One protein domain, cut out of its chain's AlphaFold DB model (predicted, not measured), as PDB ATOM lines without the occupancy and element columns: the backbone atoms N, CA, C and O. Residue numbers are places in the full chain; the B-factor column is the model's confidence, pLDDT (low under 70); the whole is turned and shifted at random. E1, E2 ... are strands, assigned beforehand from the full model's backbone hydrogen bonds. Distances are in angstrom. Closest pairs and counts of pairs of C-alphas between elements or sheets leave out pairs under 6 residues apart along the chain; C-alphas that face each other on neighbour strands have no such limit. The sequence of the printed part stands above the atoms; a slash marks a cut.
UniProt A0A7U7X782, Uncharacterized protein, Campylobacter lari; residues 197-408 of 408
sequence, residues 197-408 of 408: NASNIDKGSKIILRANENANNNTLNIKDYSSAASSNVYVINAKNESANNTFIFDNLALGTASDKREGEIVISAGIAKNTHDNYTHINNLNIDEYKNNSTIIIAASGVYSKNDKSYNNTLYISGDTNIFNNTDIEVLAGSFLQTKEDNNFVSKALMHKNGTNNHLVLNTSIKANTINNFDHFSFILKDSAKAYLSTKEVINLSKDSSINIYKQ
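This is residues 197 to 408 of the 408 residues of an uncharacterized protein of Campylobacter lari (UniProt A0A7U7X782). The chain winds in stacked turns, a solenoid that lays its strands into two sheets face to face as a sandwich, E2, E5, E8, E11, E14, E16 and E18 in one and E1, E3, E4, E6, E7, E9, E10, E12, E13, E15 and E17 in the other. The short strands E4, E7 and E10 stack beside the last residues of E1, and the hairpin of E12 and E13 branches from its sheet. The printed part has 212 residues with eighteen named strands, E1 to E18 in order, and no named helix: all strand. The first sheet has the order E2, E5, E8, E11, E14, E16, E18, all parallel; the other is branched and mixed, antiparallel only between E12 and E13. The whole is compact, with a radius of gyration of the C-alphas of 16.2 A, rounded, spanning 51 by 45 by 30 A.

E1, residues 204 to 216, begins at C-alpha 204 (172.538, 259.612, 222.006), is 24.7 A long and bends by 117 degrees at residue 213. E2 is 219 to 227, E3 231 to 238, 20.6 A long, E4 241 to 243 and E5 246 to 254. E6 is 264 to 271, E7 274 to 276, E8 279 to 287, 20.7 A long, and E9 295 to 303. E10 is 309 to 311, E11 314 to 323, 21.4 A long, and E12 329 to 341, 21.7 A long with a bend of 116 degrees at residue 334. E13 is 344 to 349, E14 359 to 362, E15 366 to 372, E16 376 to 381 and E17 389 to 391. E18, 402 to 407, ends at C-alpha 407 (140.693, 281.786, 216.237).

The facing parts of the two sheets are 10.7 A centre to centre. E1 pairs with E3, N 205 to O 231 at 2.8 A, and with E4, N 215 to O 241 at 2.9 A, both on one side of it. E12 has E9 on one side, N 303 to O 336 at 2.9 A, and E13 and E15 on the other, N 337 to O 348 at 2.9 A and N 332 to O 370 at 3.0 A. In the seven-stranded sheet, E2 and E18 are the edge strands; N 220 and O 246 of E2 and E5 are 2.8 A apart. Between the sheets, the closest C-alphas of E9 and E11, Ala 300 and Leu 315, are 5.0 A apart.

The C-alphas of Ser 199 and Lys 399 are farthest apart, 51.3 A. The printed part has no cut and no long link. Its mean pLDDT is 90.4; residues 197 to 203, 258, 343 to 344 and 383 to 386 are under 70.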
ATOM      1  N   ASN A 197     171.349 255.283 230.965       64.69
ATOM      2  CA  ASN A 197     171.831 255.120 232.336       64.69
ATOM      3  C   ASN A 197     173.083 255.990 232.557       64.69
ATOM      4  O   ASN A 197     173.769 256.359 231.602       64.69
ATOM      5  N   ALA A 198     173.400 256.301 233.821       55.78
ATOM      6  CA  ALA A 198     174.515 257.179 234.216       55.78
ATOM      7  C   ALA A 198     175.889 256.734 233.683       55.78
ATOM      8  O   ALA A 198     176.850 257.496 233.672       55.78
ATOM      9  N   SER A 199     175.983 255.490 233.230       50.41
ATOM     10  CA  SER A 199     177.206 254.862 232.788       50.41
ATOM     11  C   SER A 199     177.445 255.079 231.263       50.41
ATOM     12  O   SER A 199     178.564 254.932 230.785       50.41
ATOM     13  N   ASN A 200     176.458 255.549 230.480       54.28
ATOM     14  CA  ASN A 200     176.578 255.802 229.024       54.28
ATOM     15  C   ASN A 200     176.232 257.248 228.611       54.28
ATOM     16  O   ASN A 200     175.506 257.486 227.646       54.28
ATOM     17  N   ILE A 201     176.766 258.218 229.354       52.97
ATOM     18  CA  ILE A 201     176.504 259.663 229.202       52.97
ATOM     19  C   ILE A 201     176.919 260.220 227.822       52.97
ATOM     20  O   ILE A 201     176.496 261.310 227.443       52.97
ATOM     21  N   ASP A 202     177.742 259.489 227.071       54.09
ATOM     22  CA  ASP A 202     178.261 259.834 225.743       54.09
ATOM     23  C   ASP A 202     177.386 259.333 224.577       54.09
ATOM     24  O   ASP A 202     177.643 259.667 223.415       54.09
ATOM     25  N   LYS A 203     176.345 258.538 224.859       67.44
ATOM     26  CA  LYS A 203     175.450 257.969 223.841       67.44
ATOM     27  C   LYS A 203     174.192 258.810 223.639       67.44
ATOM     28  O   LYS A 203     173.726 259.506 224.538       67.44
ATOM     29  N   GLY A 204     173.638 258.749 222.429       79.44
ATOM     30  CA  GLY A 204     172.538 259.612 222.006       79.44
ATOM     31  C   GLY A 204     171.282 258.852 221.597       79.44
ATOM     32  O   GLY A 204     171.285 257.636 221.422       79.44
ATOM     33  N   SER A 205     170.202 259.587 221.368       90.62
ATOM     34  CA  SER A 205     169.114 259.098 220.537       90.62
ATOM     35  C   SER A 205     169.025 259.948 219.287       90.62
ATOM     36  O   SER A 205     168.855 261.164 219.350       90.62
ATOM     37  N   LYS A 206     169.269 259.317 218.138       94.81
ATOM     38  CA  LYS A 206     169.554 260.044 216.904       94.81
ATOM     39  C   LYS A 206     168.769 259.495 215.730       94.81
ATOM     40  O   LYS A 206     168.693 258.285 215.535       94.81
ATOM     41  N   ILE A 207     168.257 260.391 214.901       97.81
ATOM     42  CA  ILE A 207     167.785 260.074 213.558       97.81
ATOM     43  C   ILE A 207     168.535 260.990 212.599       97.81
ATOM     44  O   ILE A 207     168.385 262.208 212.662       97.81
ATOM     45  N   ILE A 208     169.386 260.414 211.750       97.50
ATOM     46  CA  ILE A 208     170.259 261.178 210.855       97.50
ATOM     47  C   ILE A 208     170.124 260.647 209.437       97.50
ATOM     48  O   ILE A 208     170.536 259.530 209.124       97.50
ATOM     49  N   LEU A 209     169.611 261.485 208.552       98.56
ATOM     50  CA  LEU A 209     169.708 261.274 207.114       98.56
ATOM     51  C   LEU A 209     170.848 262.148 206.605       98.56
ATOM     52  O   LEU A 209     170.847 263.353 206.841       98.56
ATOM     53  N   ARG A 210     171.843 261.554 205.948       96.81
ATOM     54  CA  ARG A 210     173.048 262.268 205.512       96.81
ATOM     55  C   ARG A 210     173.303 262.052 204.029       96.81
ATOM     56  O   ARG A 210     173.652 260.952 203.613       96.81
ATOM     57  N   ALA A 211     173.186 263.122 203.259       97.94
ATOM     58  CA  ALA A 211     173.533 263.164 201.853       97.94
ATOM     59  C   ALA A 211     174.881 263.859 201.631       97.94
ATOM     60  O   ALA A 211     175.131 264.933 202.186       97.94
ATOM     61  N   ASN A 212     175.735 263.297 200.776       97.50
ATOM     62  CA  ASN A 212     176.924 264.020 200.320       97.50
ATOM     63  C   ASN A 212     176.597 265.096 199.288       97.50
ATOM     64  O   ASN A 212     177.417 265.985 199.104       97.50
ATOM     65  N   GLU A 213     175.434 265.040 198.638       98.25
ATOM     66  CA  GLU A 213     175.016 266.024 197.641       98.25
ATOM     67  C   GLU A 213     173.634 266.599 197.995       98.25
ATOM     68  O   GLU A 213     173.597 267.728 198.497       98.25
ATOM     69  N   ASN A 214     172.532 265.846 197.837       98.69
ATOM     70  CA  ASN A 214     171.174 266.355 198.104       98.69
ATOM     71  C   ASN A 214     170.301 265.416 198.956       98.69
ATOM     72  O   ASN A 214     170.378 264.187 198.856       98.69
ATOM     73  N   ALA A 215     169.427 266.004 199.781       98.75
ATOM     74  CA  ALA A 215     168.473 265.275 200.614       98.75
ATOM     75  C   ALA A 215     167.050 265.837 200.495       98.75
ATOM     76  O   ALA A 215     166.710 266.820 201.157       98.75
ATOM     77  N   ASN A 216     166.209 265.179 199.690       98.69
ATOM     78  CA  ASN A 216     164.921 265.732 199.270       98.69
ATOM     79  C   ASN A 216     163.729 264.793 199.518       98.69
ATOM     80  O   ASN A 216     163.799 263.587 199.263       98.69
ATOM     81  N   ASN A 217     162.583 265.365 199.892       98.81
ATOM     82  CA  ASN A 217     161.306 264.655 200.063       98.81
ATOM     83  C   ASN A 217     161.328 263.527 201.110       98.81
ATOM     84  O   ASN A 217     160.604 262.544 200.961       98.81
ATOM     85  N   ASN A 218     162.187 263.597 202.125       98.88
ATOM     86  CA  ASN A 218     162.237 262.583 203.178       98.88
ATOM     87  C   ASN A 218     161.202 262.875 204.269       98.88
ATOM     88  O   ASN A 218     160.857 264.030 204.521       98.88
ATOM     89  N   THR A 219     160.732 261.830 204.946       98.88
ATOM     90  CA  THR A 219     159.699 261.947 205.978       98.88
ATOM     91  C   THR A 219     160.105 261.225 207.255       98.88
ATOM     92  O   THR A 219     160.424 260.038 207.237       98.88
ATOM     93  N   LEU A 220     160.044 261.926 208.382       98.62
ATOM     94  CA  LEU A 220     160.073 261.330 209.714       98.62
ATOM     95  C   LEU A 220     158.685 261.493 210.323       98.62
ATOM     96  O   LEU A 220     158.184 262.611 210.404       98.62
ATOM     97  N   ASN A 221     158.086 260.391 210.756       98.69
ATOM     98  CA  ASN A 221     156.830 260.389 211.493       98.69
ATOM     99  C   ASN A 221     157.025 259.639 212.813       98.69
ATOM    100  O   ASN A 221     157.113 258.411 212.847       98.69
ATOM    101  N   ILE A 222     157.170 260.391 213.892       98.69
ATOM    102  CA  ILE A 222     157.639 259.904 215.182       98.69
ATOM    103  C   ILE A 222     156.522 260.095 216.199       98.69
ATOM    104  O   ILE A 222     156.276 261.209 216.657       98.69
ATOM    105  N   LYS A 223     155.848 258.997 216.537       98.62
ATOM    106  CA  LYS A 223     154.701 258.987 217.435       98.62
ATOM    107  C   LYS A 223     155.012 258.273 218.749       98.62
ATOM    108  O   LYS A 223     155.596 257.186 218.739       98.62
ATOM    109  N   ASP A 224     154.556 258.856 219.855       98.44
ATOM    110  CA  ASP A 224     154.649 258.306 221.210       98.44
ATOM    111  C   ASP A 224     156.090 257.889 221.526       98.44
ATOM    112  O   ASP A 224     156.394 256.716 221.772       98.44
ATOM    113  N   TYR A 225     157.003 258.856 221.435       97.94
ATOM    114  CA  TYR A 225     158.433 258.608 221.533       97.94
ATOM    115  C   TYR A 225     159.058 259.359 222.704       97.94
ATOM    116  O   TYR A 225     158.899 260.571 222.855       97.94
ATOM    117  N   SER A 226     159.813 258.616 223.513       95.81
ATOM    118  CA  SER A 226     160.549 259.166 224.646       95.81
ATOM    119  C   SER A 226     162.033 258.828 224.582       95.81
ATOM    120  O   SER A 226     162.394 257.668 224.356       95.81
ATOM    121  N   SER A 227     162.889 259.800 224.877       93.31
ATOM    122  CA  SER A 227     164.329 259.606 225.015       93.31
ATOM    123  C   SER A 227     164.846 260.189 226.321       93.31
ATOM    124  O   SER A 227     164.540 261.329 226.653       93.31
ATOM    125  N   ALA A 228     165.672 259.419 227.026       88.81
ATOM    126  CA  ALA A 228     166.427 259.871 228.196       88.81
ATOM    127  C   ALA A 228     167.927 260.091 227.886       88.81
ATOM    128  O   ALA A 228     168.756 260.129 228.799       88.81
ATOM    129  N   ALA A 229     168.305 260.156 226.606       86.06
ATOM    130  CA  ALA A 229     169.694 260.322 226.185       86.06
ATOM    131  C   ALA A 229     170.193 261.765 226.370       86.06
ATOM    132  O   ALA A 229     169.439 262.722 226.208       86.06
ATOM    133  N   SER A 230     171.489 261.931 226.646       84.44
ATOM    134  CA  SER A 230     172.106 263.261 226.760       84.44
ATOM    135  C   SER A 230     172.093 264.016 225.424       84.44
ATOM    136  O   SER A 230     171.882 265.221 225.405       84.44
ATOM    137  N   SER A 231     172.271 263.315 224.301       88.44
ATOM    138  CA  SER A 231     172.294 263.891 222.949       88.44
ATOM    139  C   SER A 231     171.102 263.391 222.132       88.44
ATOM    140  O   SER A 231     171.075 262.232 221.712       88.44
ATOM    141  N   ASN A 232     170.123 264.262 221.895       93.12
ATOM    142  CA  ASN A 232     168.928 263.986 221.096       93.12
ATOM    143  C   ASN A 232     168.991 264.762 219.775       93.12
ATOM    144  O   ASN A 232     168.793 265.976 219.744       93.12
ATOM    145  N   VAL A 233     169.300 264.078 218.671       94.69
ATOM    146  CA  VAL A 233     169.605 264.731 217.384       94.69
ATOM    147  C   VAL A 233     168.769 264.137 216.260       94.69
ATOM    148  O   VAL A 233     168.961 262.984 215.876       94.69
ATOM    149  N   TYR A 234     167.890 264.947 215.684       97.81
ATOM    150  CA  TYR A 234     166.989 264.570 214.599       97.81
ATOM    151  C   TYR A 234     167.218 265.535 213.446       97.81
ATOM    152  O   TYR A 234     166.787 266.688 213.502       97.81
ATOM    153  N   VAL A 235     167.962 265.093 212.433       98.00
ATOM    154  CA  VAL A 235     168.394 265.967 211.338       98.00
ATOM    155  C   VAL A 235     168.408 265.269 209.983       98.00
ATOM    156  O   VAL A 235     168.729 264.082 209.868       98.00
ATOM    157  N   ILE A 236     168.112 266.040 208.940       98.50
ATOM    158  CA  ILE A 236     168.453 265.707 207.556       98.50
ATOM    159  C   ILE A 236     169.544 266.675 207.110       98.50
ATOM    160  O   ILE A 236     169.332 267.881 207.089       98.50
ATOM    161  N   ASN A 237     170.704 266.148 206.733       96.31
ATOM    162  CA  ASN A 237     171.856 266.935 206.312       96.31
ATOM    163  C   ASN A 237     172.202 266.620 204.862       96.31
ATOM    164  O   ASN A 237     172.249 265.453 204.476       96.31
ATOM    165  N   ALA A 238     172.526 267.648 204.091       98.12
ATOM    166  CA  ALA A 238     173.018 267.532 202.730       98.12
ATOM    167  C   ALA A 238     174.047 268.618 202.449       98.12
ATOM    168  O   ALA A 238     173.956 269.720 202.972       98.12
ATOM    169  N   LYS A 239     175.021 268.355 201.585       97.25
ATOM    170  CA  LYS A 239     176.045 269.352 201.250       97.25
ATOM    171  C   LYS A 239     175.496 270.522 200.433       97.25
ATOM    172  O   LYS A 239     175.891 271.660 200.688       97.25
ATOM    173  N   ASN A 240     174.649 270.256 199.440       98.38
ATOM    174  CA  ASN A 240     174.179 271.272 198.497       98.38
ATOM    175  C   ASN A 240     172.735 271.665 198.776       98.38
ATOM    176  O   ASN A 240     172.490 272.833 199.070       98.38
ATOM    177  N   GLU A 241     171.807 270.712 198.724       98.62
ATOM    178  CA  GLU A 241     170.378 270.993 198.838       98.62
ATOM    179  C   GLU A 241     169.672 270.062 199.819       98.62
ATOM    180  O   GLU A 241     169.870 268.847 199.799       98.62
ATOM    181  N   SER A 242     168.813 270.637 200.660       98.62
ATOM    182  CA  SER A 242     167.872 269.875 201.474       98.62
ATOM    183  C   SER A 242     166.489 270.514 201.423       98.62
ATOM    184  O   SER A 242     166.276 271.593 201.988       98.62
ATOM    185  N   ALA A 243     165.566 269.856 200.721       98.75
ATOM    186  CA  ALA A 243     164.269 270.434 200.403       98.75
ATOM    187  C   ALA A 243     163.080 269.473 200.503       98.75
ATOM    188  O   ALA A 243     163.198 268.262 200.290       98.75
ATOM    189  N   ASN A 244     161.894 270.039 200.747       98.81
ATOM    190  CA  ASN A 244     160.620 269.310 200.823       98.81
ATOM    191  C   ASN A 244     160.613 268.182 201.868       98.81
ATOM    192  O   ASN A 244     159.884 267.197 201.734       98.81
ATOM    193  N   ASN A 245     161.463 268.267 202.890       98.88
ATOM    194  CA  ASN A 245     161.503 267.260 203.938       98.88
ATOM    195  C   ASN A 245     160.456 267.559 205.009       98.88
ATOM    196  O   ASN A 245     160.125 268.711 205.277       98.88
ATOM    197  N   THR A 246     159.929 266.506 205.621       98.88
ATOM    198  CA  THR A 246     158.822 266.590 206.575       98.88
ATOM    199  C   THR A 246     159.170 265.849 207.854       98.88
ATOM    200  O   THR A 246     159.370 264.636 207.828       98.88
ATOM    201  N   PHE A 247     159.206 266.556 208.975       98.81
ATOM    202  CA  PHE A 247     159.254 265.974 210.311       98.81
ATOM    203  C   PHE A 247     157.899 266.156 210.983       98.81
ATOM    204  O   PHE A 247     157.399 267.272 211.078       98.81
ATOM    205  N   ILE A 248     157.321 265.064 211.466       98.75
ATOM    206  CA  ILE A 248     156.118 265.063 212.292       98.75
ATOM    207  C   ILE A 248     156.468 264.331 213.577       98.75
ATOM    208  O   ILE A 248     156.827 263.154 213.550       98.75
ATOM    209  N   PHE A 249     156.368 265.039 214.691       98.81
ATOM    210  CA  PHE A 249     156.460 264.488 216.030       98.81
ATOM    211  C   PHE A 249     155.089 264.593 216.688       98.81
ATOM    212  O   PHE A 249     154.522 265.683 216.737       98.81
ATOM    213  N   ASP A 250     154.570 263.479 217.187       98.56
ATOM    214  CA  ASP A 250     153.316 263.419 217.938       98.56
ATOM    215  C   ASP A 250     153.588 262.741 219.282       98.56
ATOM    216  O   ASP A 250     153.924 261.559 219.323       98.56
ATOM    217  N   ASN A 251     153.496 263.499 220.374       98.38
ATOM    218  CA  ASN A 251     153.904 263.098 221.724       98.38
ATOM    219  C   ASN A 251     155.410 262.802 221.824       98.38
ATOM    220  O   ASN A 251     155.842 261.651 221.947       98.38
ATOM    221  N   LEU A 252     156.211 263.869 221.793       98.25
ATOM    222  CA  LEU A 252     157.664 263.816 221.947       98.25
ATOM    223  C   LEU A 252     158.077 264.154 223.382       98.25
ATOM    224  O   LEU A 252     157.804 265.255 223.858       98.25
ATOM    225  N   ALA A 253     158.792 263.244 224.045       97.19
ATOM    226  CA  ALA A 253     159.377 263.476 225.366       97.19
ATOM    227  C   ALA A 253     160.903 263.323 225.332       97.19
ATOM    228  O   ALA A 253     161.422 262.247 225.034       97.19
ATOM    229  N   LEU A 254     161.631 264.388 225.652       95.12
ATOM    230  CA  LEU A 254     163.091 264.419 225.650       95.12
ATOM    231  C   LEU A 254     163.607 264.792 227.034       95.12
ATOM    232  O   LEU A 254     163.152 265.757 227.637       95.12
ATOM    233  N   GLY A 255     164.585 264.050 227.523       88.81
ATOM    234  CA  GLY A 255     165.248 264.322 228.786       88.81
ATOM    235  C   GLY A 255     166.627 263.691 228.823       88.81
ATOM    236  O   GLY A 255     167.064 263.048 227.866       88.81
ATOM    237  N   THR A 256     167.308 263.850 229.951       81.38
ATOM    238  CA  THR A 256     168.644 263.294 230.166       81.38
ATOM    239  C   THR A 256     168.712 262.550 231.495       81.38
ATOM    240  O   THR A 256     168.419 263.092 232.558       81.38
ATOM    241  N   ALA A 257     169.143 261.290 231.447       76.00
ATOM    242  CA  ALA A 257     169.429 260.502 232.645       76.00
ATOM    243  C   ALA A 257     170.778 260.873 233.301       76.00
ATOM    244  O   ALA A 257     171.143 260.288 234.317       76.00
ATOM    245  N   SER A 258     171.534 261.824 232.733       69.81
ATOM    246  CA  SER A 258     172.848 262.255 233.233       69.81
ATOM    247  C   SER A 258     172.730 262.946 234.585       69.81
ATOM    248  O   SER A 258     171.986 263.916 234.688       69.81
ATOM    249  N   ASP A 259     173.508 262.549 235.592       71.44
ATOM    250  CA  ASP A 259     173.542 263.241 236.895       71.44
ATOM    251  C   ASP A 259     173.923 264.722 236.768       71.44
ATOM    252  O   ASP A 259     173.464 265.561 237.543       71.44
ATOM    253  N   LYS A 260     174.720 265.067 235.748       73.81
ATOM    254  CA  LYS A 260     175.070 266.459 235.435       73.81
ATOM    255  C   LYS A 260     173.940 267.218 234.737       73.81
ATOM    256  O   LYS A 260     173.954 268.445 234.727       73.81
ATOM    257  N   ARG A 261     172.984 266.487 234.153       80.31
ATOM    258  CA  ARG A 261     171.878 266.984 233.319       80.31
ATOM    259  C   ARG A 261     172.349 267.830 232.127       80.31
ATOM    260  O   ARG A 261     171.637 268.711 231.670       80.31
ATOM    261  N   GLU A 262     173.552 267.559 231.628       84.19
ATOM    262  CA  GLU A 262     174.129 268.205 230.442       84.19
ATOM    263  C   GLU A 262     173.715 267.449 229.172       84.19
ATOM    264  O   GLU A 262     173.559 266.218 229.203       84.19
ATOM    265  N   GLY A 263     173.550 268.163 228.055       86.62
ATOM    266  CA  GLY A 263     173.180 267.536 226.792       86.62
ATOM    267  C   GLY A 263     172.858 268.485 225.641       86.62
ATOM    268  O   GLY A 263     173.021 269.700 225.729       86.62
ATOM    269  N   GLU A 264     172.373 267.908 224.545       90.69
ATOM    270  CA  GLU A 264     171.908 268.653 223.377       90.69
ATOM    271  C   GLU A 264     170.564 268.126 222.868       90.69
ATOM    272  O   GLU A 264     170.290 266.922 222.897       90.69
ATOM    273  N   ILE A 265     169.749 269.042 222.352       94.69
ATOM    274  CA  ILE A 265     168.594 268.734 221.513       94.69
ATOM    275  C   ILE A 265     168.756 269.517 220.214       94.69
ATOM    276  O   ILE A 265     168.837 270.743 220.240       94.69
ATOM    277  N   VAL A 266     168.772 268.821 219.078       95.88
ATOM    278  CA  VAL A 266     168.803 269.452 217.751       95.88
ATOM    279  C   VAL A 266     167.735 268.820 216.869       95.88
ATOM    280  O   VAL A 266     167.822 267.638 216.539       95.88
ATOM    281  N   ILE A 267     166.742 269.615 216.470       98.31
ATOM    282  CA  ILE A 267     165.684 269.217 215.533       98.31
ATOM    283  C   ILE A 267     165.761 270.118 214.299       98.31
ATOM    284  O   ILE A 267     165.647 271.337 214.425       98.31
ATOM    285  N   SER A 268     165.947 269.522 213.117       97.62
ATOM    286  CA  SER A 268     165.919 270.237 211.834       97.62
ATOM    287  C   SER A 268     165.572 269.321 210.664       97.62
ATOM    288  O   SER A 268     166.274 268.342 210.408       97.62
ATOM    289  N   ALA A 269     164.533 269.666 209.903       97.75
ATOM    290  CA  ALA A 269     164.126 268.892 208.733       97.75
ATOM    291  C   ALA A 269     165.052 269.090 207.517       97.75
ATOM    292  O   ALA A 269     164.917 268.364 206.538       97.75
ATOM    293  N   GLY A 270     166.025 270.004 207.568       97.50
ATOM    294  CA  GLY A 270     167.016 270.137 206.501       97.50
ATOM    295  C   GLY A 270     168.183 271.047 206.856       97.50
ATOM    296  O   GLY A 270     167.975 272.161 207.320       97.50
ATOM    297  N   ILE A 271     169.418 270.606 206.622       98.25
ATOM    298  CA  ILE A 271     170.642 271.396 206.804       98.25
ATOM    299  C   ILE A 271     171.499 271.280 205.547       98.25
ATOM    300  O   ILE A 271     171.957 270.184 205.232       98.25
ATOM    301  N   ALA A 272     171.709 272.390 204.834       98.19
ATOM    302  CA  ALA A 272     172.486 272.431 203.593       98.19
ATOM    303  C   ALA A 272     172.914 273.857 203.206       98.19
ATOM    304  O   ALA A 272     172.571 274.824 203.881       98.19
ATOM    305  N   LYS A 273     173.631 274.009 202.083       97.88
ATOM    306  CA  LYS A 273     173.889 275.333 201.477       97.88
ATOM    307  C   LYS A 273     172.622 276.008 200.933       97.88
ATOM    308  O   LYS A 273     172.557 277.235 200.851       97.88
ATOM    309  N   ASN A 274     171.649 275.207 200.513       98.38
ATOM    310  CA  ASN A 274     170.343 275.637 200.033       98.38
ATOM    311  C   ASN A 274     169.261 274.798 200.724       98.38
ATOM    312  O   ASN A 274     169.128 273.611 200.431       98.38
ATOM    313  N   THR A 275     168.509 275.387 201.649       98.25
ATOM    314  CA  THR A 275     167.419 274.703 202.357       98.25
ATOM    315  C   THR A 275     166.087 275.372 202.096       98.25
ATOM    316  O   THR A 275     165.947 276.581 202.265       98.25
ATOM    317  N   HIS A 276     165.088 274.608 201.665       98.50
ATOM    318  CA  HIS A 276     163.787 275.206 201.403       98.50
ATOM    319  C   HIS A 276     162.616 274.244 201.439       98.50
ATOM    320  O   HIS A 276     162.766 273.037 201.266       98.50
ATOM    321  N   ASP A 277     161.433 274.809 201.673       98.75
ATOM    322  CA  ASP A 277     160.162 274.081 201.696       98.75
ATOM    323  C   ASP A 277     160.166 272.905 202.698       98.75
ATOM    324  O   ASP A 277     159.434 271.929 202.539       98.75
ATOM    325  N   ASN A 278     161.016 272.960 203.733       98.81
ATOM    326  CA  ASN A 278     161.027 271.954 204.789       98.81
ATOM    327  C   ASN A 278     159.945 272.268 205.822       98.81
ATOM    328  O   ASN A 278     159.714 273.426 206.179       98.81
ATOM    329  N   TYR A 279     159.311 271.224 206.337       98.81
ATOM    330  CA  TYR A 279     158.219 271.319 207.290       98.81
ATOM    331  C   TYR A 279     158.534 270.495 208.537       98.81
ATOM    332  O   TYR A 279     158.740 269.286 208.456       98.81
ATOM    333  N   THR A 280     158.529 271.141 209.698       98.88
ATOM    334  CA  THR A 280     158.638 270.479 210.999       98.88
ATOM    335  C   THR A 280     157.376 270.762 211.795       98.88
ATOM    336  O   THR A 280     157.082 271.919 212.089       98.88
ATOM    337  N   HIS A 281     156.655 269.717 212.190       98.81
ATOM    338  CA  HIS A 281     155.521 269.793 213.103       98.81
ATOM    339  C   HIS A 281     155.811 269.006 214.372       98.81
ATOM    340  O   HIS A 281     156.141 267.825 214.313       98.81
ATOM    341  N   ILE A 282     155.684 269.670 215.517       98.75
ATOM    342  CA  ILE A 282     155.761 269.049 216.836       98.75
ATOM    343  C   ILE A 282     154.417 269.255 217.530       98.75
ATOM    344  O   ILE A 282     154.077 270.370 217.933       98.75
ATOM    345  N   ASN A 283     153.650 268.178 217.644       98.06
ATOM    346  CA  ASN A 283     152.433 268.112 218.430       98.06
ATOM    347  C   ASN A 283     152.741 267.442 219.770       98.06
ATOM    348  O   ASN A 283     153.161 266.290 219.793       98.06
ATOM    349  N   ASN A 284     152.505 268.160 220.865       97.81
ATOM    350  CA  ASN A 284     152.849 267.757 222.228       97.81
ATOM    351  C   ASN A 284     154.365 267.562 222.433       97.81
ATOM    352  O   ASN A 284     154.955 266.554 222.034       97.81
ATOM    353  N   LEU A 285     154.996 268.535 223.092       97.81
ATOM    354  CA  LEU A 285     156.428 268.561 223.378       97.81
ATOM    355  C   LEU A 285     156.661 268.567 224.887       97.81
ATOM    356  O   LEU A 285     156.221 269.481 225.580       97.81
ATOM    357  N   ASN A 286     157.412 267.594 225.386       97.81
ATOM    358  CA  ASN A 286     157.919 267.586 226.749       97.81
ATOM    359  C   ASN A 286     159.452 267.591 226.728       97.81
ATOM    360  O   ASN A 286     160.060 266.687 226.153       97.81
ATOM    361  N   ILE A 287     160.068 268.602 227.334       96.44
ATOM    362  CA  ILE A 287     161.515 268.666 227.547       96.44
ATOM    363  C   ILE A 287     161.764 268.721 229.053       96.44
ATOM    364  O   ILE A 287     161.398 269.693 229.714       96.44
ATOM    365  N   ASP A 288     162.385 267.666 229.574       92.69
ATOM    366  CA  ASP A 288     162.793 267.551 230.971       92.69
ATOM    367  C   ASP A 288     164.030 268.423 231.268       92.69
ATOM    368  O   ASP A 288     164.487 269.203 230.435       92.69
ATOM    369  N   GLU A 289     164.569 268.326 232.476       90.31
ATOM    370  CA  GLU A 289     165.660 269.160 232.960       90.31
ATOM    371  C   GLU A 289     166.957 269.022 232.136       90.31
ATOM    372  O   GLU A 289     167.601 267.971 232.138       90.31
ATOM    373  N   TYR A 290     167.398 270.133 231.536       89.75
ATOM    374  CA  TYR A 290     168.754 270.327 231.011       89.75
ATOM    375  C   TYR A 290     169.441 271.491 231.743       89.75
ATOM    376  O   TYR A 290     168.861 272.560 231.939       89.75
ATOM    377  N   LYS A 291     170.695 271.294 232.153       84.81
ATOM    378  CA  LYS A 291     171.536 272.247 232.905       84.81
ATOM    379  C   LYS A 291     172.877 272.455 232.200       84.81
ATOM    380  O   LYS A 291     173.206 271.695 231.303       84.81
ATOM    381  N   ASN A 292     173.636 273.472 232.632       74.00
ATOM    382  CA  ASN A 292     175.071 273.695 232.368       74.00
ATOM    383  C   ASN A 292     175.557 273.393 230.930       74.00
ATOM    384  O   ASN A 292     175.748 272.242 230.568       74.00
ATOM    385  N   ASN A 293     175.854 274.415 230.119       71.75
ATOM    386  CA  ASN A 293     176.401 274.236 228.758       71.75
ATOM    387  C   ASN A 293     175.553 273.334 227.829       71.75
ATOM    388  O   ASN A 293     176.077 272.793 226.859       71.75
ATOM    389  N   SER A 294     174.259 273.165 228.126       83.31
ATOM    390  CA  SER A 294     173.327 272.453 227.250       83.31
ATOM    391  C   SER A 294     172.836 273.352 226.123       83.31
ATOM    392  O   SER A 294     172.573 274.533 226.349       83.31
ATOM    393  N   THR A 295     172.641 272.771 224.940       89.94
ATOM    394  CA  THR A 295     172.155 273.482 223.750       89.94
ATOM    395  C   THR A 295     170.872 272.843 223.240       89.94
ATOM    396  O   THR A 295     170.846 271.665 222.887       89.94
ATOM    397  N   ILE A 296     169.795 273.627 223.183       95.38
ATOM    398  CA  ILE A 296     168.486 273.185 222.685       95.38
ATOM    399  C   ILE A 296     168.110 274.050 221.487       95.38
ATOM    400  O   ILE A 296     167.851 275.246 221.628       95.38
ATOM    401  N   ILE A 297     168.069 273.439 220.304       96.50
ATOM    402  CA  ILE A 297     167.757 274.096 219.037       96.50
ATOM    403  C   ILE A 297     166.619 273.354 218.355       96.50
ATOM    404  O   ILE A 297     166.719 272.167 218.034       96.50
ATOM    405  N   ILE A 298     165.547 274.091 218.091       98.06
ATOM    406  CA  ILE A 298     164.395 273.607 217.339       98.06
ATOM    407  C   ILE A 298     164.223 274.525 216.138       98.06
ATOM    408  O   ILE A 298     163.931 275.715 216.283       98.06
ATOM    409  N   ALA A 299     164.420 273.976 214.945       97.44
ATOM    410  CA  ALA A 299     164.304 274.735 213.715       97.44
ATOM    411  C   ALA A 299     163.621 273.941 212.599       97.44
ATOM    412  O   ALA A 299     163.596 272.709 212.595       97.44
ATOM    413  N   ALA A 300     163.068 274.660 211.624       96.06
ATOM    414  CA  ALA A 300     162.591 274.030 210.394       96.06
ATOM    415  C   ALA A 300     163.766 273.618 209.489       96.06
ATOM    416  O   ALA A 300     163.719 272.568 208.850       96.06
ATOM    417  N   SER A 301     164.832 274.425 209.464       97.62
ATOM    418  CA  SER A 301     166.025 274.186 208.651       97.62
ATOM    419  C   SER A 301     167.320 274.691 209.309       97.62
ATOM    420  O   SER A 301     167.297 275.283 210.387       97.62
ATOM    421  N   GLY A 302     168.465 274.483 208.659       97.19
ATOM    422  CA  GLY A 302     169.771 275.034 209.016       97.19
ATOM    423  C   GLY A 302     170.667 275.241 207.792       97.19
ATOM    424  O   GLY A 302     170.399 274.719 206.711       97.19
ATOM    425  N   VAL A 303     171.751 275.996 207.959       97.50
ATOM    426  CA  VAL A 303     172.746 276.257 206.904       97.50
ATOM    427  C   VAL A 303     174.176 276.186 207.432       97.50
ATOM    428  O   VAL A 303     174.393 276.329 208.634       97.50
ATOM    429  N   TYR A 304     175.168 276.002 206.554       95.69
ATOM    430  CA  TYR A 304     176.576 275.871 206.962       95.69
ATOM    431  C   TYR A 304     177.338 277.197 207.017       95.69
ATOM    432  O   TYR A 304     178.344 277.320 207.716       95.69
ATOM    433  N   SER A 305     176.870 278.201 206.281       94.00
ATOM    434  CA  SER A 305     177.476 279.525 206.200       94.00
ATOM    435  C   SER A 305     176.427 280.623 206.286       94.00
ATOM    436  O   SER A 305     175.298 280.486 205.828       94.00
ATOM    437  N   LYS A 306     176.831 281.794 206.786       91.94
ATOM    438  CA  LYS A 306     175.979 282.991 206.789       91.94
ATOM    439  C   LYS A 306     175.563 283.432 205.386       91.94
ATOM    440  O   LYS A 306     174.609 284.187 205.279       91.94
ATOM    441  N   ASN A 307     176.239 282.991 204.325       92.56
ATOM    442  CA  ASN A 307     175.902 283.343 202.940       92.56
ATOM    443  C   ASN A 307     174.964 282.335 202.260       92.56
ATOM    444  O   ASN A 307     174.420 282.638 201.201       92.56
ATOM    445  N   ASP A 308     174.739 281.186 202.887       95.88
ATOM    446  CA  ASP A 308     173.858 280.141 202.377       95.88
ATOM    447  C   ASP A 308     172.385 280.575 202.435       95.88
ATOM    448  O   ASP A 308     172.014 281.556 203.106       95.88
ATOM    449  N   LYS A 309     171.542 279.869 201.679       96.25
ATOM    450  CA  LYS A 309     170.130 280.206 201.482       96.25
ATOM    451  C   LYS A 309     169.245 279.279 202.304       96.25
ATOM    452  O   LYS A 309     169.395 278.066 202.226       96.25
ATOM    453  N   SER A 310     168.302 279.875 203.026       96.94
ATOM    454  CA  SER A 310     167.195 279.177 203.673       96.94
ATOM    455  C   SER A 310     165.904 279.955 203.440       96.94
ATOM    456  O   SER A 310     165.882 281.154 203.728       96.94
ATOM    457  N   TYR A 311     164.872 279.319 202.879       97.19
ATOM    458  CA  TYR A 311     163.595 279.978 202.581       97.19
ATOM    459  C   TYR A 311     162.390 279.025 202.523       97.19
ATOM    460  O   TYR A 311     162.552 277.831 202.317       97.19
ATOM    461  N   ASN A 312     161.167 279.539 202.676       98.00
ATOM    462  CA  ASN A 312     159.903 278.779 202.645       98.00
ATOM    463  C   ASN A 312     159.782 277.645 203.682       98.00
ATOM    464  O   ASN A 312     158.931 276.765 203.550       98.00
ATOM    465  N   ASN A 313     160.618 277.622 204.716       98.44
ATOM    466  CA  ASN A 313     160.564 276.570 205.725       98.44
ATOM    467  C   ASN A 313     159.490 276.892 206.768       98.44
ATOM    468  O   ASN A 313     159.289 278.052 207.124       98.44
ATOM    469  N   THR A 314     158.822 275.867 207.289       98.75
ATOM    470  CA  THR A 314     157.754 276.017 208.281       98.75
ATOM    471  C   THR A 314     158.069 275.223 209.539       98.75
ATOM    472  O   THR A 314     158.299 274.016 209.482       98.75
ATOM    473  N   LEU A 315     158.034 275.901 210.685       98.75
ATOM    474  CA  LEU A 315     158.029 275.280 212.004       98.75
ATOM    475  C   LEU A 315     156.641 275.449 212.620       98.75
ATOM    476  O   LEU A 315     156.220 276.572 212.888       98.75
ATOM    477  N   TYR A 316     155.946 274.343 212.859       98.44
ATOM    478  CA  TYR A 316     154.653 274.311 213.531       98.44
ATOM    479  C   TYR A 316     154.769 273.613 214.887       98.44
ATOM    480  O   TYR A 316     155.187 272.461 214.963       98.44
ATOM    481  N   ILE A 317     154.377 274.293 215.966       97.75
ATOM    482  CA  ILE A 317     154.315 273.701 217.309       97.75
ATOM    483  C   ILE A 317     152.885 273.815 217.843       97.75
ATOM    484  O   ILE A 317     152.279 274.893 217.836       97.75
ATOM    485  N   SER A 318     152.320 272.689 218.276       95.44
ATOM    486  CA  SER A 318     150.929 272.576 218.722       95.44
ATOM    487  C   SER A 318     150.770 271.664 219.933       95.44
ATOM    488  O   SER A 318     151.684 270.933 220.306       95.44
ATOM    489  N   GLY A 319     149.572 271.690 220.522       93.31
ATOM    490  CA  GLY A 319     149.238 270.830 221.657       93.31
ATOM    491  C   GLY A 319     149.887 271.303 222.957       93.31
ATOM    492  O   GLY A 319     150.089 272.502 223.149       93.31
ATOM    493  N   ASP A 320     150.210 270.378 223.850       92.62
ATOM    494  CA  ASP A 320     150.792 270.680 225.154       92.62
ATOM    495  C   ASP A 320     152.312 270.831 225.048       92.62
ATOM    496  O   ASP A 320     153.017 269.907 224.649       92.62
ATOM    497  N   THR A 321     152.837 272.000 225.420       93.94
ATOM    498  CA  THR A 321     154.285 272.238 225.494       93.94
ATOM    499  C   THR A 321     154.701 272.399 226.948       93.94
ATOM    500  O   THR A 321     154.350 273.382 227.597       93.94
ATOM    501  N   ASN A 322     155.463 271.432 227.453       94.62
ATOM    502  CA  ASN A 322     155.953 271.379 228.824       94.62
ATOM    503  C   ASN A 322     157.481 271.409 228.803       94.62
ATOM    504  O   ASN A 322     158.119 270.455 228.370       94.62
ATOM    505  N   ILE A 323     158.072 272.512 229.256       94.62
ATOM    506  CA  ILE A 323     159.525 272.659 229.380       94.62
ATOM    507  C   ILE A 323     159.852 272.777 230.865       94.62
ATOM    508  O   ILE A 323     159.236 273.584 231.567       94.62
ATOM    509  N   PHE A 324     160.796 271.972 231.349       94.12
ATOM    510  CA  PHE A 324     161.196 271.975 232.751       94.12
ATOM    511  C   PHE A 324     161.679 273.364 233.202       94.12
ATOM    512  O   PHE A 324     162.314 274.110 232.452       94.12
ATOM    513  N   ASN A 325     161.397 273.727 234.454       89.56
ATOM    514  CA  ASN A 325     161.780 275.031 234.993       89.56
ATOM    515  C   ASN A 325     163.299 275.251 234.905       89.56
ATOM    516  O   ASN A 325     164.085 274.406 235.320       89.56
ATOM    517  N   ASN A 326     163.714 276.427 234.424       86.88
ATOM    518  CA  ASN A 326     165.116 276.791 234.157       86.88
ATOM    519  C   ASN A 326     165.799 276.011 233.020       86.88
ATOM    520  O   ASN A 326     166.997 276.188 232.812       86.88
ATOM    521  N   THR A 327     165.058 275.199 232.264       92.00
ATOM    522  CA  THR A 327     165.485 274.735 230.940       92.00
ATOM    523  C   THR A 327     164.974 275.733 229.905       92.00
ATOM    524  O   THR A 327     163.782 276.031 229.858       92.00
ATOM    525  N   ASP A 328     165.871 276.293 229.096       90.69
ATOM    526  CA  ASP A 328     165.506 277.248 228.050       90.69
ATOM    527  C   ASP A 328     165.854 276.662 226.675       90.69
ATOM    528  O   ASP A 328     166.953 276.147 226.462       90.69
ATOM    529  N   ILE A 329     164.932 276.795 225.719       94.94
ATOM    530  CA  ILE A 329     165.239 276.583 224.302       94.94
ATOM    531  C   ILE A 329     166.199 277.696 223.884       94.94
ATOM    532  O   ILE A 329     165.847 278.872 223.956       94.94
ATOM    533  N   GLU A 330     167.412 277.356 223.462       94.12
ATOM    534  CA  GLU A 330     168.426 278.344 223.095       94.12
ATOM    535  C   GLU A 330     168.023 279.081 221.812       94.12
ATOM    536  O   GLU A 330     168.005 280.316 221.777       94.12
ATOM    537  N   VAL A 331     167.626 278.325 220.784       95.31
ATOM    538  CA  VAL A 331     167.226 278.871 219.483       95.31
ATOM    539  C   VAL A 331     165.948 278.203 218.986       95.31
ATOM    540  O   VAL A 331     165.898 276.988 218.790       95.31
ATOM    541  N   LEU A 332     164.939 279.029 218.714       97.00
ATOM    542  CA  LEU A 332     163.752 278.676 217.939       97.00
ATOM    543  C   LEU A 332     163.807 279.433 216.606       97.00
ATOM    544  O   LEU A 332     163.755 280.665 216.604       97.00
ATOM    545  N   ALA A 333     163.950 278.746 215.471       95.75
ATOM    546  CA  ALA A 333     164.235 279.450 214.215       95.75
ATOM    547  C   ALA A 333     163.665 278.816 212.941       95.75
ATOM    548  O   ALA A 333     163.471 277.606 212.851       95.75
ATOM    549  N   GLY A 334     163.460 279.642 211.911       95.75
ATOM    550  CA  GLY A 334     163.221 279.146 210.551       95.75
ATOM    551  C   GLY A 334     164.480 278.488 209.983       95.75
ATOM    552  O   GLY A 334     164.411 277.422 209.371       95.75
ATOM    553  N   SER A 335     165.640 279.077 210.293       96.31
ATOM    554  CA  SER A 335     166.968 278.527 210.028       96.31
ATOM    555  C   SER A 335     167.969 278.889 211.117       96.31
ATOM    556  O   SER A 335     167.965 280.011 211.625       96.31
ATOM    557  N   PHE A 336     168.898 277.981 211.402       96.38
ATOM    558  CA  PHE A 336     170.066 278.237 212.251       96.38
ATOM    559  C   PHE A 336     171.380 278.047 211.478       96.38
ATOM    560  O   PHE A 336     171.380 277.594 210.332       96.38
ATOM    561  N   LEU A 337     172.501 278.432 212.088       95.50
ATOM    562  CA  LEU A 337     173.837 278.240 211.535       95.50
ATOM    563  C   LEU A 337     174.481 277.014 212.187       95.50
ATOM    564  O   LEU A 337     174.636 276.981 213.405       95.50
ATOM    565  N   GLN A 338     174.900 276.042 211.384       93.81
ATOM    566  CA  GLN A 338     175.679 274.891 211.825       93.81
ATOM    567  C   GLN A 338     177.092 274.983 211.254       93.81
ATOM    568  O   GLN A 338     177.320 274.706 210.080       93.81
ATOM    569  N   THR A 339     178.062 275.355 212.078       87.75
ATOM    570  CA  THR A 339     179.469 275.396 211.672       87.75
ATOM    571  C   THR A 339     180.196 274.151 212.140       87.75
ATOM    572  O   THR A 339     179.922 273.618 213.211       87.75
ATOM    573  N   LYS A 340     181.159 273.687 211.346       82.06
ATOM    574  CA  LYS A 340     182.099 272.665 211.796       82.06
ATOM    575  C   LYS A 340     183.226 273.348 212.571       82.06
ATOM    576  O   LYS A 340     183.930 274.178 211.999       82.06
ATOM    577  N   GLU A 341     183.380 273.006 213.843       78.75
ATOM    578  CA  GLU A 341     184.495 273.425 214.695       78.75
ATOM    579  C   GLU A 341     185.252 272.151 215.109       78.75
ATOM    580  O   GLU A 341     184.688 271.250 215.734       78.75
ATOM    581  N   ASP A 342     186.508 272.024 214.674       75.06
ATOM    582  CA  ASP A 342     187.305 270.795 214.772       75.06
ATOM    583  C   ASP A 342     186.574 269.551 214.213       75.06
ATOM    584  O   ASP A 342     186.233 269.483 213.025       75.06
ATOM    585  N   ASN A 343     186.337 268.551 215.068       62.84
ATOM    586  CA  ASN A 343     185.628 267.312 214.746       62.84
ATOM    587  C   ASN A 343     184.129 267.365 215.083       62.84
ATOM    588  O   ASN A 343     183.428 266.383 214.837       62.84
ATOM    589  N   ASN A 344     183.634 268.491 215.603       69.50
ATOM    590  CA  ASN A 344     182.261 268.643 216.065       69.50
ATOM    591  C   ASN A 344     181.489 269.657 215.215       69.50
ATOM    592  O   ASN A 344     182.052 270.535 214.558       69.50
ATOM    593  N   PHE A 345     180.167 269.524 215.219       78.88
ATOM    594  CA  PHE A 345     179.282 270.556 214.702       78.88
ATOM    595  C   PHE A 345     178.817 271.421 215.862       78.88
ATOM    596  O   PHE A 345     178.368 270.903 216.881       78.88
ATOM    597  N   VAL A 346     178.913 272.731 215.687       84.81
ATOM    598  CA  VAL A 346     178.438 273.720 216.643       84.81
ATOM    599  C   VAL A 346     177.301 274.478 215.989       84.81
ATOM    600  O   VAL A 346     177.416 274.976 214.868       84.81
ATOM    601  N   SER A 347     176.183 274.530 216.695       87.69
ATOM    602  CA  SER A 347     174.948 275.116 216.204       87.69
ATOM    603  C   SER A 347     174.702 276.432 216.934       87.69
ATOM    604  O   SER A 347     174.824 276.495 218.152       87.69
ATOM    605  N   LYS A 348     174.418 277.499 216.188       89.00
ATOM    606  CA  LYS A 348     174.265 278.869 216.700       89.00
ATOM    607  C   LYS A 348     173.107 279.565 215.990       89.00
ATOM    608  O   LYS A 348     172.718 279.183 214.883       89.00
ATOM    609  N   ALA A 349     172.582 280.629 216.594       89.44
ATOM    610  CA  ALA A 349     171.579 281.466 215.948       89.44
ATOM    611  C   ALA A 349     172.110 282.052 214.623       89.44
ATOM    612  O   ALA A 349     173.234 282.557 214.544       89.44
ATOM    613  N   LEU A 350     171.286 282.001 213.575       90.62
ATOM    614  CA  LEU A 350     171.553 282.675 212.308       90.62
ATOM    615  C   LEU A 350     170.898 284.057 212.338       90.62
ATOM    616  O   LEU A 350     169.714 284.169 212.639       90.62
ATOM    617  N   MET A 351     171.654 285.103 211.999       85.31
ATOM    618  CA  MET A 351     171.107 286.456 211.887       85.31
ATOM    619  C   MET A 351     169.974 286.497 210.850       85.31
ATOM    620  O   MET A 351     170.078 285.875 209.791       85.31
ATOM    621  N   HIS A 352     168.900 287.232 211.154       82.12
ATOM    622  CA  HIS A 352     167.765 287.384 210.249       82.12
ATOM    623  C   HIS A 352     168.216 287.921 208.880       82.12
ATOM    624  O   HIS A 352     169.017 288.856 208.801       82.12
ATOM    625  N   LYS A 353     167.671 287.337 207.812       82.81
ATOM    626  CA  LYS A 353     167.771 287.842 206.442       82.81
ATOM    627  C   LYS A 353     166.356 288.131 205.960       82.81
ATOM    628  O   LYS A 353     165.482 287.303 206.177       82.81
ATOM    629  N   ASN A 354     166.155 289.258 205.287       79.81
ATOM    630  CA  ASN A 354     164.851 289.593 204.719       79.81
ATOM    631  C   ASN A 354     164.517 288.666 203.539       79.81
ATOM    632  O   ASN A 354     165.415 288.294 202.777       79.81
ATOM    633  N   GLY A 355     163.228 288.375 203.347       83.19
ATOM    634  CA  GLY A 355     162.730 287.674 202.159       83.19
ATOM    635  C   GLY A 355     163.001 286.168 202.162       83.19
ATOM    636  O   GLY A 355     163.101 285.561 201.098       83.19
ATOM    637  N   THR A 356     163.145 285.568 203.343       90.88
ATOM    638  CA  THR A 356     163.222 284.110 203.505       90.88
ATOM    639  C   THR A 356     161.860 283.442 203.364       90.88
ATOM    640  O   THR A 356     161.805 282.271 203.030       90.88
ATOM    641  N   ASN A 357     160.746 284.133 203.613       94.38
ATOM    642  CA  ASN A 357     159.411 283.529 203.629       94.38
ATOM    643  C   ASN A 357     159.339 282.296 204.567       94.38
ATOM    644  O   ASN A 357     158.613 281.336 204.321       94.38
ATOM    645  N   ASN A 358     160.142 282.281 205.637       96.31
ATOM    646  CA  ASN A 358     160.098 281.238 206.661       96.31
ATOM    647  C   ASN A 358     158.945 281.515 207.638       96.31
ATOM    648  O   ASN A 358     158.717 282.665 208.029       96.31
ATOM    649  N   HIS A 359     158.249 280.463 208.067       97.50
ATOM    650  CA  HIS A 359     157.015 280.543 208.843       97.50
ATOM    651  C   HIS A 359     157.151 279.878 210.214       97.50
ATOM    652  O   HIS A 359     157.536 278.713 210.321       97.50
ATOM    653  N   LEU A 360     156.761 280.602 211.259       97.75
ATOM    654  CA  LEU A 360     156.477 280.052 212.578       97.75
ATOM    655  C   LEU A 360     154.962 279.968 212.758       97.75
ATOM    656  O   LEU A 360     154.266 280.981 212.687       97.75
ATOM    657  N   VAL A 361     154.451 278.772 213.027       97.44
ATOM    658  CA  VAL A 361     153.048 278.538 213.372       97.44
ATOM    659  C   VAL A 361     152.986 278.018 214.802       97.44
ATOM    660  O   VAL A 361     153.704 277.088 215.162       97.44
ATOM    661  N   LEU A 362     152.128 278.608 215.631       95.75
ATOM    662  CA  LEU A 362     151.968 278.231 217.031       95.75
ATOM    663  C   LEU A 362     150.497 278.060 217.376       95.75
ATOM    664  O   LEU A 362     149.687 278.959 217.166       95.75
ATOM    665  N   ASN A 363     150.166 276.915 217.959       92.50
ATOM    666  CA  ASN A 363     148.879 276.657 218.608       92.50
ATOM    667  C   ASN A 363     149.043 276.418 220.121       92.50
ATOM    668  O   ASN A 363     148.162 275.881 220.783       92.50
ATOM    669  N   THR A 364     150.203 276.783 220.657       91.56
ATOM    670  CA  THR A 364     150.603 276.560 222.044       91.56
ATOM    671  C   THR A 364     151.587 277.639 222.477       91.56
ATOM    672  O   THR A 364     152.112 278.376 221.637       91.56
ATOM    673  N   SER A 365     151.826 277.735 223.780       90.62
ATOM    674  CA  SER A 365     152.776 278.683 224.352       90.62
ATOM    675  C   SER A 365     154.191 278.121 224.309       90.62
ATOM    676  O   SER A 365     154.436 277.016 224.787       90.62
ATOM    677  N   ILE A 366     155.141 278.905 223.802       92.12
ATOM    678  CA  ILE A 366     156.557 278.530 223.797       92.12
ATOM    679  C   ILE A 366     157.456 279.696 224.210       92.12
ATOM    680  O   ILE A 366     157.188 280.866 223.915       92.12
ATOM    681  N   LYS A 367     158.548 279.363 224.902       92.69
ATOM    682  CA  LYS A 367     159.588 280.301 225.321       92.69
ATOM    683  C   LYS A 367     160.944 279.836 224.799       92.69
ATOM    684  O   LYS A 367     161.301 278.675 224.973       92.69
ATOM    685  N   ALA A 368     161.703 280.755 224.213       93.88
ATOM    686  CA  ALA A 368     163.085 280.529 223.795       93.88
ATOM    687  C   ALA A 368     163.972 281.716 224.199       93.88
ATOM    688  O   ALA A 368     163.470 282.789 224.516       93.88
ATOM    689  N   ASN A 369     165.292 281.558 224.211       93.62
ATOM    690  CA  ASN A 369     166.206 282.682 224.411       93.62
ATOM    691  C   ASN A 369     166.233 283.563 223.160       93.62
ATOM    692  O   ASN A 369     166.060 284.774 223.273       93.62
ATOM    693  N   THR A 370     166.385 282.926 221.996       93.25
ATOM    694  CA  THR A 370     166.435 283.576 220.686       93.25
ATOM    695  C   THR A 370     165.332 283.045 219.778       93.25
ATOM    696  O   THR A 370     165.196 281.833 219.600       93.25
ATOM    697  N   ILE A 371     164.596 283.957 219.138       93.50
ATOM    698  CA  ILE A 371     163.661 283.647 218.050       93.50
ATOM    699  C   ILE A 371     164.132 284.376 216.799       93.50
ATOM    700  O   ILE A 371     164.250 285.601 216.815       93.50
ATOM    701  N   ASN A 372     164.426 283.646 215.721       91.06
ATOM    702  CA  ASN A 372     165.064 284.263 214.558       91.06
ATOM    703  C   ASN A 372     164.710 283.608 213.218       91.06
ATOM    704  O   ASN A 372     164.234 282.479 213.154       91.06
ATOM    705  N   ASN A 373     165.016 284.324 212.134       92.69
ATOM    706  CA  ASN A 373     164.924 283.829 210.760       92.69
ATOM    707  C   ASN A 373     163.513 283.343 210.355       92.69
ATOM    708  O   ASN A 373     163.373 282.384 209.604       92.69
ATOM    709  N   PHE A 374     162.481 284.021 210.860       94.38
ATOM    710  CA  PHE A 374     161.099 283.918 210.397       94.38
ATOM    711  C   PHE A 374     160.676 285.255 209.791       94.38
ATOM    712  O   PHE A 374     161.009 286.300 210.348       94.38
ATOM    713  N   ASP A 375     159.934 285.213 208.690       93.94
ATOM    714  CA  ASP A 375     159.220 286.379 208.155       93.94
ATOM    715  C   ASP A 375     157.741 286.335 208.572       93.94
ATOM    716  O   ASP A 375     157.112 287.361 208.818       93.94
ATOM    717  N   HIS A 376     157.168 285.144 208.732       95.50
ATOM    718  CA  HIS A 376     155.742 284.996 208.994       95.50
ATOM    719  C   HIS A 376     155.496 284.303 210.327       95.50
ATOM    720  O   HIS A 376     156.047 283.242 210.611       95.50
ATOM    721  N   PHE A 377     154.614 284.887 211.130       96.06
ATOM    722  CA  PHE A 377     154.185 284.366 212.420       96.06
ATOM    723  C   PHE A 377     152.679 284.130 212.371       96.06
ATOM    724  O   PHE A 377     151.917 285.036 212.038       96.06
ATOM    725  N   SER A 378     152.243 282.918 212.689       96.00
ATOM    726  CA  SER A 378     150.832 282.541 212.730       96.00
ATOM    727  C   SER A 378     150.478 281.974 214.097       96.00
ATOM    728  O   SER A 378     151.038 280.964 214.515       96.00
ATOM    729  N   PHE A 379     149.527 282.602 214.779       94.25
ATOM    730  CA  PHE A 379     149.059 282.193 216.100       94.25
ATOM    731  C   PHE A 379     147.636 281.655 215.995       94.25
ATOM    732  O   PHE A 379     146.728 282.386 215.614       94.25
ATOM    733  N   ILE A 380     147.438 280.382 216.325       91.06
ATOM    734  CA  ILE A 380     146.130 279.725 216.357       91.06
ATOM    735  C   ILE A 380     145.693 279.657 217.818       91.06
ATOM    736  O   ILE A 380     146.195 278.828 218.579       91.06
ATOM    737  N   LEU A 381     144.778 280.538 218.210       85.75
ATOM    738  CA  LEU A 381     144.384 280.719 219.601       85.75
ATOM    739  C   LEU A 381     143.454 279.588 220.080       85.75
ATOM    740  O   LEU A 381     142.331 279.462 219.594       85.75
ATOM    741  N   LYS A 382     143.919 278.818 221.070       73.88
ATOM    742  CA  LYS A 382     143.143 277.956 221.972       73.88
ATOM    743  C   LYS A 382     142.987 278.660 223.323       73.88
ATOM    744  O   LYS A 382     143.960 278.802 224.060       73.88
ATOM    745  N   ASP A 383     141.777 279.124 223.625       66.12
ATOM    746  CA  ASP A 383     141.396 279.773 224.890       66.12
ATOM    747  C   ASP A 383     142.296 280.943 225.365       66.12
ATOM    748  O   ASP A 383     143.154 281.460 224.647       66.12
ATOM    749  N   SER A 384     142.029 281.452 226.574       58.84
ATOM    750  CA  SER A 384     142.529 282.712 227.152       58.84
ATOM    751  C   SER A 384     144.018 282.717 227.550       58.84
ATOM    752  O   SER A 384     144.388 283.325 228.562       58.84
ATOM    753  N   ALA A 385     144.887 282.023 226.813       58.16
ATOM    754  CA  ALA A 385     146.327 282.054 227.053       58.16
ATOM    755  C   ALA A 385     146.874 283.484 226.872       58.16
ATOM    756  O   ALA A 385     146.629 284.144 225.863       58.16
ATOM    757  N   LYS A 386     147.609 283.974 227.881       67.25
ATOM    758  CA  LYS A 386     148.070 285.374 227.945       67.25
ATOM    759  C   LYS A 386     149.311 285.660 227.086       67.25
ATOM    760  O   LYS A 386     149.526 286.814 226.734       67.25
ATOM    761  N   ALA A 387     150.116 284.646 226.749       77.31
ATOM    762  CA  ALA A 387     151.304 284.785 225.900       77.31
ATOM    763  C   ALA A 387     151.614 283.475 225.153       77.31
ATOM    764  O   ALA A 387     151.905 282.469 225.792       77.31
ATOM    765  N   TYR A 388     151.572 283.507 223.816       83.62
ATOM    766  CA  TYR A 388     151.888 282.362 222.941       83.62
ATOM    767  C   TYR A 388     153.379 282.248 222.612       83.62
ATOM    768  O   TYR A 388     153.878 281.170 222.306       83.62
ATOM    769  N   LEU A 389     154.098 283.367 222.664       88.56
ATOM    770  CA  LEU A 389     155.503 283.433 222.303       88.56
ATOM    771  C   LEU A 389     156.228 284.381 223.245       88.56
ATOM    772  O   LEU A 389     155.815 285.528 223.417       88.56
ATOM    773  N   SER A 390     157.299 283.895 223.861       87.88
ATOM    774  CA  SER A 390     158.152 284.675 224.753       87.88
ATOM    775  C   SER A 390     159.619 284.466 224.392       87.88
ATOM    776  O   SER A 390     160.046 283.350 224.100       87.88
ATOM    777  N   THR A 391     160.389 285.551 224.409       89.50
ATOM    778  CA  THR A 391     161.822 285.540 224.108       89.50
ATOM    779  C   THR A 391     162.593 286.441 225.060       89.50
ATOM    780  O   THR A 391     162.032 287.410 225.574       89.50
ATOM    781  N   LYS A 392     163.867 286.115 225.315       87.31
ATOM    782  CA  LYS A 392     164.784 287.003 226.053       87.31
ATOM    783  C   LYS A 392     165.383 288.068 225.136       87.31
ATOM    784  O   LYS A 392     165.609 289.191 225.575       87.31
ATOM    785  N   GLU A 393     165.628 287.713 223.877       88.12
ATOM    786  CA  GLU A 393     166.191 288.605 222.865       88.12
ATOM    787  C   GLU A 393     165.114 289.243 221.980       88.12
ATOM    788  O   GLU A 393     163.991 288.744 221.879       88.12
ATOM    789  N   VAL A 394     165.467 290.348 221.319       83.81
ATOM    790  CA  VAL A 394     164.584 291.056 220.381       83.81
ATOM    791  C   VAL A 394     164.312 290.188 219.151       83.81
ATOM    792  O   VAL A 394     165.236 289.654 218.539       83.81
ATOM    793  N   ILE A 395     163.041 290.097 218.749       86.06
ATOM    794  CA  ILE A 395     162.652 289.463 217.485       86.06
ATOM    795  C   ILE A 395     162.909 290.448 216.346       86.06
ATOM    796  O   ILE A 395     162.331 291.534 216.313       86.06
ATOM    797  N   ASN A 396     163.761 290.059 215.400       81.12
ATOM    798  CA  ASN A 396     163.977 290.831 214.181       81.12
ATOM    799  C   ASN A 396     162.842 290.551 213.193       81.12
ATOM    800  O   ASN A 396     162.661 289.406 212.782       81.12
ATOM    801  N   LEU A 397     162.107 291.597 212.814       80.50
ATOM    802  CA  LEU A 397     161.056 291.548 211.799       80.50
ATOM    803  C   LEU A 397     161.515 292.321 210.557       80.50
ATOM    804  O   LEU A 397     161.986 293.457 210.661       80.50
ATOM    805  N   SER A 398     161.375 291.709 209.386       76.69
ATOM    806  CA  SER A 398     161.547 292.368 208.090       76.69
ATOM    807  C   SER A 398     160.327 293.232 207.742       76.69
ATOM    808  O   SER A 398     159.252 293.104 208.328       76.69
ATOM    809  N   LYS A 399     160.464 294.113 206.741       78.50
ATOM    810  CA  LYS A 399     159.342 294.922 206.228       78.50
ATOM    811  C   LYS A 399     158.197 294.063 205.675       78.50
ATOM    812  O   LYS A 399     157.045 294.477 205.742       78.50
ATOM    813  N   ASP A 400     158.531 292.889 205.151       82.75
ATOM    814  CA  ASP A 400     157.582 291.955 204.542       82.75
ATOM    815  C   ASP A 400     157.049 290.934 205.561       82.75
ATOM    816  O   ASP A 400     156.311 290.013 205.206       82.75
ATOM    817  N   SER A 401     157.414 291.094 206.838       88.00
ATOM    818  CA  SER A 401     156.965 290.199 207.891       88.00
ATOM    819  C   SER A 401     155.468 290.333 208.147       88.00
ATOM    820  O   SER A 401     154.917 291.436 208.147       88.00
ATOM    821  N   SER A 402     154.802 289.214 208.435       91.81
ATOM    822  CA  SER A 402     153.370 289.197 208.755       91.81
ATOM    823  C   SER A 402     153.094 288.517 210.085       91.81
ATOM    824  O   SER A 402     153.641 287.451 210.363       91.81
ATOM    825  N   ILE A 403     152.163 289.077 210.854       93.38
ATOM    826  CA  ILE A 403     151.612 288.447 212.051       93.38
ATOM    827  C   ILE A 403     150.140 288.147 211.786       93.38
ATOM    828  O   ILE A 403     149.326 289.061 211.674       93.38
ATOM    829  N   ASN A 404     149.811 286.863 211.701       92.75
ATOM    830  CA  ASN A 404     148.456 286.376 211.495       92.75
ATOM    831  C   ASN A 404     147.935 285.753 212.789       92.75
ATOM    832  O   ASN A 404     148.622 284.963 213.438       92.75
ATOM    833  N   ILE A 405     146.707 286.099 213.159       90.50
ATOM    834  CA  ILE A 405     146.042 285.565 214.344       90.50
ATOM    835  C   ILE A 405     144.761 284.885 213.884       90.50
ATOM    836  O   ILE A 405     143.887 285.516 213.291       90.50
ATOM    837  N   TYR A 406     144.661 283.597 214.176       87.69
ATOM    838  CA  TYR A 406     143.520 282.754 213.866       87.69
ATOM    839  C   TYR A 406     142.832 282.354 215.166       87.69
ATOM    840  O   TYR A 406     143.486 282.047 216.164       87.69
ATOM    841  N   LYS A 407     141.503 282.345 215.155       82.69
ATOM    842  CA  LYS A 407     140.693 281.786 216.237       82.69
ATOM    843  C   LYS A 407     140.266 280.383 215.821       82.69
ATOM    844  O   LYS A 407     139.812 280.226 214.688       82.69
ATOM    845  N   GLN A 408     140.474 279.404 216.699       70.50
ATOM    846  CA  GLN A 408     140.053 278.028 216.440       70.50
ATOM    847  C   GLN A 408     138.534 277.863 216.536       70.50
ATOM    848  O   GLN A 408     137.907 278.604 217.334       70.50
TER     849      GLN A 408